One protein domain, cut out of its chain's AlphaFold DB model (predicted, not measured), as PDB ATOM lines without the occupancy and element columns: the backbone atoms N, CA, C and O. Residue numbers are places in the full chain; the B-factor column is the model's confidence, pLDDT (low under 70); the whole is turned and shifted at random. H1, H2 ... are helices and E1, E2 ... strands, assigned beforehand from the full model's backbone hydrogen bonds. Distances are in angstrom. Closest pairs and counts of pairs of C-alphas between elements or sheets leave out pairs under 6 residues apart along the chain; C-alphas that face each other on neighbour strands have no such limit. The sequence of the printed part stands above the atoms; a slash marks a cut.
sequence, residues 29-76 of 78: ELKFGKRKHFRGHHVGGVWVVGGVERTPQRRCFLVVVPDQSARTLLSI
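What this domain is: This is residues 29 to 76 of the 78 residues of an uncharacterized protein of Choanephora cucurbitarum (UniProt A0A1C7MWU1). The model is one strongly twisted sheet of three strands, E2 in the middle between E1 and E3, with a long loop, residues 34 to 44, at one end of the sheet and the turn of residues 54 to 59 at the other. After E3 the backbone turns sharply into one short helix, H1, which only grazes the sheet with its residues 72 to 76. The printed part has 48 residues, with three named strands and one named helix in the order E1, E2, E3, H1; the sheet's order is E1, E2, E3, all antiparallel, and the class is mixed, helices and strands. The whole is loose, with a radius of gyration of the C-alphas of 13.1 A, and flat, its C-alphas spanning 35 by 29 by 11 A.

Where its parts are: Begin with E2, residues 45 to 53, the longest strand: find C-alpha 45 at (169.960, 147.695, 147.104), and from there it runs 25.6 A to C-alpha 53 at (156.477, 162.756, 162.873). E1, residues 29 to 33, begins at C-alpha 29, at (161.398, 156.957, 149.594), and is 12.8 A long. E3, residues 60 to 65, covers 16.1 A. Look last for H1, residues 70 to 76, which covers 10.1 A and ends at C-alpha 76, at (152.525, 150.814, 154.115).

How they stand to each other: Look first at E2, the inner strand; E1 and E3 are the edge strands. The three form a meander, each strand the antiparallel neighbour of the one before. E1 and E2 are a hairpin, their directions 140 degrees apart; N 32 and O 46 are within hydrogen-bond range at 2.8 A, as are N 48 and O 30 at 2.8 A. E2 and E3 are also a hairpin, at 155 degrees; look at N 49 and O 63, 2.9 A, and N 61 and O 51, 3.0 A, both within hydrogen-bond range. H1 is on the sheet but only grazes it. Its closest C-alphas to E2 are those of Leu 73 and Val 49, 7.4 A apart. To E3 the closest are those of Thr 72 and Val 65, 7.2 A apart. In H1, 2 of 3 O i to N i+4 pairs are within hydrogen-bond range.

The domain as a whole: The two C-alphas farthest apart are those of His 42 and Pro 56, 35.7 A. The printed part has no cut. The link from E1 to E2, 11 residues, is long; that from E2 to E3, 6 residues, is short, and that from E3 to H1, 4 residues, is tight. The mean pLDDT of the printed part is 84.3, and you will find low confidence, under 70, at residues 35 to 39 and 41 to 43, in the long link.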
ATOM      1  N   GLU A  29     161.008 158.182 150.300       92.38
ATOM      2  CA  GLU A  29     161.398 156.957 149.594       92.38
ATOM      3  C   GLU A  29     162.918 156.891 149.421       92.38
ATOM      4  O   GLU A  29     163.538 157.711 148.741       92.38
ATOM      5  N   LEU A  30     163.544 155.873 150.008       89.06
ATOM      6  CA  LEU A  30     164.996 155.774 150.107       89.06
ATOM      7  C   LEU A  30     165.490 154.449 149.523       89.06
ATOM      8  O   LEU A  30     165.143 153.369 150.001       89.06
ATOM      9  N   LYS A  31     166.374 154.501 148.520       88.31
ATOM     10  CA  LYS A  31     167.023 153.295 147.979       88.31
ATOM     11  C   LYS A  31     168.338 153.001 148.706       88.31
ATOM     12  O   LYS A  31     169.399 153.519 148.345       88.31
ATOM     13  N   PHE A  32     168.288 152.135 149.714       83.75
ATOM     14  CA  PHE A  32     169.457 151.706 150.483       83.75
ATOM     15  C   PHE A  32     170.287 150.667 149.717       83.75
ATOM     16  O   PHE A  32     170.158 149.452 149.878       83.75
ATOM     17  N   GLY A  33     171.208 151.164 148.892       83.56
ATOM     18  CA  GLY A  33     172.373 150.401 148.445       83.56
ATOM     19  C   GLY A  33     173.549 150.549 149.405       83.56
ATOM     20  O   GLY A  33     173.766 151.612 149.987       83.56
ATOM     21  N   LYS A  34     174.404 149.524 149.493       74.44
ATOM     22  CA  LYS A  34     175.774 149.746 149.979       74.44
ATOM     23  C   LYS A  34     176.466 150.725 149.025       74.44
ATOM     24  O   LYS A  34     176.640 150.349 147.872       74.44
ATOM     25  N   ARG A  35     176.920 151.897 149.511       69.88
ATOM     26  CA  ARG A  35     178.242 152.515 149.198       69.88
ATOM     27  C   ARG A  35     178.439 153.953 149.729       69.88
ATOM     28  O   ARG A  35     177.763 154.869 149.270       69.88
ATOM     29  N   LYS A  36     179.476 154.191 150.562       53.94
ATOM     30  CA  LYS A  36     180.190 155.499 150.599       53.94
ATOM     31  C   LYS A  36     181.687 155.498 151.021       53.94
ATOM     32  O   LYS A  36     182.137 156.496 151.579       53.94
ATOM     33  N   HIS A  37     182.511 154.484 150.712       54.97
ATOM     34  CA  HIS A  37     183.984 154.651 150.808       54.97
ATOM     35  C   HIS A  37     184.985 154.090 149.755       54.97
ATOM     36  O   HIS A  37     186.135 154.499 149.810       54.97
ATOM     37  N   PHE A  38     184.715 153.246 148.749       61.50
ATOM     38  CA  PHE A  38     183.467 152.626 148.294       61.50
ATOM     39  C   PHE A  38     182.393 153.658 147.899       61.50
ATOM     40  O   PHE A  38     181.275 153.593 148.387       61.50
ATOM     41  N   ARG A  39     182.746 154.686 147.123       54.75
ATOM     42  CA  ARG A  39     181.890 155.844 146.784       54.75
ATOM     43  C   ARG A  39     181.402 155.777 145.338       54.75
ATOM     44  O   ARG A  39     181.981 155.063 144.527       54.75
ATOM     45  N   GLY A  40     180.364 156.555 145.034       71.38
ATOM     46  CA  GLY A  40     179.746 156.583 143.710       71.38
ATOM     47  C   GLY A  40     178.720 155.464 143.521       71.38
ATOM     48  O   GLY A  40     178.797 154.403 144.143       71.38
ATOM     49  N   HIS A  41     177.724 155.755 142.691       62.28
ATOM     50  CA  HIS A  41     176.502 154.975 142.548       62.28
ATOM     51  C   HIS A  41     176.747 153.626 141.859       62.28
ATOM     52  O   HIS A  41     177.131 153.584 140.694       62.28
ATOM     53  N   HIS A  42     176.422 152.525 142.541       60.53
ATOM     54  CA  HIS A  42     175.732 151.430 141.863       60.53
ATOM     55  C   HIS A  42     174.829 150.685 142.849       60.53
ATOM     56  O   HIS A  42     175.314 150.063 143.792       60.53
ATOM     57  N   VAL A  43     173.511 150.800 142.665       61.31
ATOM     58  CA  VAL A  43     172.518 150.370 143.662       61.31
ATOM     59  C   VAL A  43     171.739 149.149 143.178       61.31
ATOM     60  O   VAL A  43     170.585 149.244 142.746       61.31
ATOM     61  N   GLY A  44     172.375 147.988 143.353       70.31
ATOM     62  CA  GLY A  44     171.676 146.789 143.809       70.31
ATOM     63  C   GLY A  44     171.476 146.926 145.319       70.31
ATOM     64  O   GLY A  44     172.428 146.797 146.087       70.31
ATOM     65  N   GLY A  45     170.274 147.309 145.733       78.69
ATOM     66  CA  GLY A  45     169.960 147.695 147.104       78.69
ATOM     67  C   GLY A  45     168.459 147.667 147.342       78.69
ATOM     68  O   GLY A  45     167.688 147.669 146.380       78.69
ATOM     69  N   VAL A  46     168.070 147.625 148.612       88.19
ATOM     70  CA  VAL A  46     166.666 147.528 149.010       88.19
ATOM     71  C   VAL A  46     165.985 148.890 148.935       88.19
ATOM     72  O   VAL A  46     166.598 149.920 149.229       88.19
ATOM     73  N   TRP A  47     164.716 148.896 148.544       91.88
ATOM     74  CA  TRP A  47     163.858 150.052 148.758       91.88
ATOM     75  C   TRP A  47     163.447 150.098 150.226       91.88
ATOM     76  O   TRP A  47     163.212 149.062 150.846       91.88
ATOM     77  N   VAL A  48     163.397 151.301 150.786       92.12
ATOM     78  CA  VAL A  48     162.944 151.560 152.149       92.12
ATOM     79  C   VAL A  48     161.996 152.744 152.109       92.12
ATOM     80  O   VAL A  48     162.350 153.800 151.586       92.12
ATOM     81  N   VAL A  49     160.816 152.574 152.691       93.31
ATOM     82  CA  VAL A  49     159.904 153.680 152.990       93.31
ATOM     83  C   VAL A  49     160.188 154.116 154.417       93.31
ATOM     84  O   VAL A  49     160.192 153.288 155.331       93.31
ATOM     85  N   GLY A  50     160.470 155.401 154.604       92.75
ATOM     86  CA  GLY A  50     160.669 155.996 155.919       92.75
ATOM     87  C   GLY A  50     159.590 157.023 156.222       92.75
ATOM     88  O   GLY A  50     159.153 157.743 155.327       92.75
ATOM     89  N   GLY A  51     159.193 157.130 157.486       93.44
ATOM     90  CA  GLY A  51     158.306 158.192 157.952       93.44
ATOM     91  C   GLY A  51     158.794 158.794 159.260       93.44
ATOM     92  O   GLY A  51     159.345 158.077 160.093       93.44
ATOM     93  N   VAL A  52     158.604 160.100 159.452       94.56
ATOM     94  CA  VAL A  52     158.933 160.808 160.699       94.56
ATOM     95  C   VAL A  52     157.843 161.808 161.073       94.56
ATOM     96  O   VAL A  52     157.397 162.611 160.248       94.56
ATOM     97  N   GLU A  53     157.416 161.778 162.330       94.88
ATOM     98  CA  GLU A  53     156.477 162.756 162.873       94.88
ATOM     99  C   GLU A  53     157.103 164.150 162.951       94.88
ATOM    100  O   GLU A  53     158.262 164.331 163.335       94.88
ATOM    101  N   ARG A  54     156.299 165.175 162.673       95.06
ATOM    102  CA  ARG A  54     156.663 166.583 162.869       95.06
ATOM    103  C   ARG A  54     156.437 167.043 164.321       95.06
ATOM    104  O   ARG A  54     156.103 168.201 164.553       95.06
ATOM    105  N   THR A  55     156.626 166.131 165.274       92.44
ATOM    106  CA  THR A  55     156.506 166.317 166.729       92.44
ATOM    107  C   THR A  55     157.887 166.541 167.369       92.44
ATOM    108  O   THR A  55     158.911 166.232 166.746       92.44
ATOM    109  N   PRO A  56     157.975 167.061 168.609       90.44
ATOM    110  CA  PRO A  56     159.237 167.127 169.355       90.44
ATOM    111  C   PRO A  56     159.907 165.758 169.552       90.44
ATOM    112  O   PRO A  56     161.132 165.665 169.493       90.44
ATOM    113  N   GLN A  57     159.106 164.705 169.736       89.38
ATOM    114  CA  GLN A  57     159.537 163.322 169.958       89.38
ATOM    115  C   GLN A  57     160.117 162.677 168.691       89.38
ATOM    116  O   GLN A  57     160.952 161.782 168.799       89.38
ATOM    117  N   ARG A  58     159.703 163.138 167.498       90.62
ATOM    118  CA  ARG A  58     160.189 162.670 166.187       90.62
ATOM    119  C   ARG A  58     160.154 161.145 166.028       90.62
ATOM    120  O   ARG A  58     161.101 160.564 165.494       90.62
ATOM    121  N   ARG A  59     159.070 160.498 166.476       91.25
ATOM    122  CA  ARG A  59     158.868 159.058 166.248       91.25
ATOM    123  C   ARG A  59     158.976 158.784 164.750       91.25
ATOM    124  O   ARG A  59     158.505 159.581 163.933       91.25
ATOM    125  N   CYS A  60     159.640 157.693 164.392       91.88
ATOM    126  CA  CYS A  60     159.914 157.357 163.005       91.88
ATOM    127  C   CYS A  60     159.839 155.851 162.756       91.88
ATOM    128  O   CYS A  60     160.009 155.047 163.670       91.88
ATOM    129  N   PHE A  61     159.609 155.485 161.498       90.31
ATOM    130  CA  PHE A  61     159.719 154.113 161.011       90.31
ATOM    131  C   PHE A  61     160.617 154.066 159.776       90.31
ATOM    132  O   PHE A  61     160.757 155.059 159.061       90.31
ATOM    133  N   LEU A  62     161.197 152.893 159.517       91.19
ATOM    134  CA  LEU A  62     161.849 152.544 158.258       91.19
ATOM    135  C   LEU A  62     161.475 151.096 157.920       91.19
ATOM    136  O   LEU A  62     161.816 150.186 158.675       91.19
ATOM    137  N   VAL A  63     160.783 150.877 156.802       90.81
ATOM    138  CA  VAL A  63     160.326 149.549 156.357       90.81
ATOM    139  C   VAL A  63     160.940 149.221 155.002       90.81
ATOM    140  O   VAL A  63     160.845 150.009 154.066       90.81
ATOM    141  N   VAL A  64     161.568 148.046 154.898       92.00
ATOM    142  CA  VAL A  64     162.086 147.512 153.631       92.00
ATOM    143  C   VAL A  64     160.922 147.040 152.761       92.00
ATOM    144  O   VAL A  64     160.095 146.252 153.214       92.00
ATOM    145  N   VAL A  65     160.893 147.475 151.503       91.75
ATOM    146  CA  VAL A  65     159.852 147.139 150.522       91.75
ATOM    147  C   VAL A  65     160.463 146.533 149.245       91.75
ATOM    148  O   VAL A  65     161.633 146.798 148.944       91.75
ATOM    149  N   PRO A  66     159.723 145.700 148.485       90.94
ATOM    150  CA  PRO A  66     160.245 145.080 147.262       90.94
ATOM    151  C   PRO A  66     160.495 146.096 146.135       90.94
ATOM    152  O   PRO A  66     161.491 145.995 145.416       90.94
ATOM    153  N   ASP A  67     159.621 147.093 145.998       90.31
ATOM    154  CA  ASP A  67     159.681 148.130 144.970       90.31
ATOM    155  C   ASP A  67     159.090 149.461 145.462       90.31
ATOM    156  O   ASP A  67     158.451 149.529 146.509       90.31
ATOM    157  N   GLN A  68     159.313 150.518 144.681       89.19
ATOM    158  CA  GLN A  68     158.742 151.851 144.891       89.19
ATOM    159  C   GLN A  68     157.413 152.060 144.131       89.19
ATOM    160  O   GLN A  68     157.109 153.171 143.697       89.19
ATOM    161  N   SER A  69     156.646 150.999 143.848       92.62
ATOM    162  CA  SER A  69     155.365 151.171 143.151       92.62
ATOM    163  C   SER A  69     154.326 151.792 144.085       92.62
ATOM    164  O   SER A  69     154.265 151.465 145.269       92.62
ATOM    165  N   ALA A  70     153.445 152.639 143.545       91.25
ATOM    166  CA  ALA A  70     152.377 153.267 144.327       91.25
ATOM    167  C   ALA A  70     151.517 152.246 145.098       91.25
ATOM    168  O   ALA A  70     151.076 152.532 146.203       91.25
ATOM    169  N   ARG A  71     151.334 151.030 144.557       93.44
ATOM    170  CA  ARG A  71     150.645 149.926 145.242       93.44
ATOM    171  C   ARG A  71     151.370 149.518 146.528       93.44
ATOM    172  O   ARG A  71     150.733 149.413 147.570       93.44
ATOM    173  N   THR A  72     152.680 149.294 146.442       91.00
ATOM    174  CA  THR A  72     153.519 148.926 147.588       91.00
ATOM    175  C   THR A  72     153.540 150.048 148.625       91.00
ATOM    176  O   THR A  72     153.348 149.784 149.807       91.00
ATOM    177  N   LEU A  73     153.686 151.302 148.188       89.69
ATOM    178  CA  LEU A  73     153.704 152.471 149.075       89.69
ATOM    179  C   LEU A  73     152.378 152.657 149.827       89.69
ATOM    180  O   LEU A  73     152.394 152.851 151.038       89.69
ATOM    181  N   LEU A  74     151.235 152.548 149.138       90.69
ATOM    182  CA  LEU A  74     149.912 152.666 149.765       90.69
ATOM    183  C   LEU A  74     149.703 151.597 150.847       90.69
ATOM    184  O   LEU A  74     149.286 151.942 151.947       90.69
ATOM    185  N   SER A  75     150.115 150.346 150.602       89.69
ATOM    186  CA  SER A  75     150.007 149.259 151.594       89.69
ATOM    187  C   SER A  75     150.873 149.416 152.857       89.69
ATOM    188  O   SER A  75     150.777 148.593 153.762       89.69
ATOM    189  N   ILE A  76     151.734 150.442 152.923       86.75
ATOM    190  CA  ILE A  76     152.525 150.814 154.115       86.75
ATOM    191  C   ILE A  76     151.906 152.013 154.861       86.75
ATOM    192  O   ILE A  76     152.299 152.301 155.991       86.75
TER     193      ILE A  76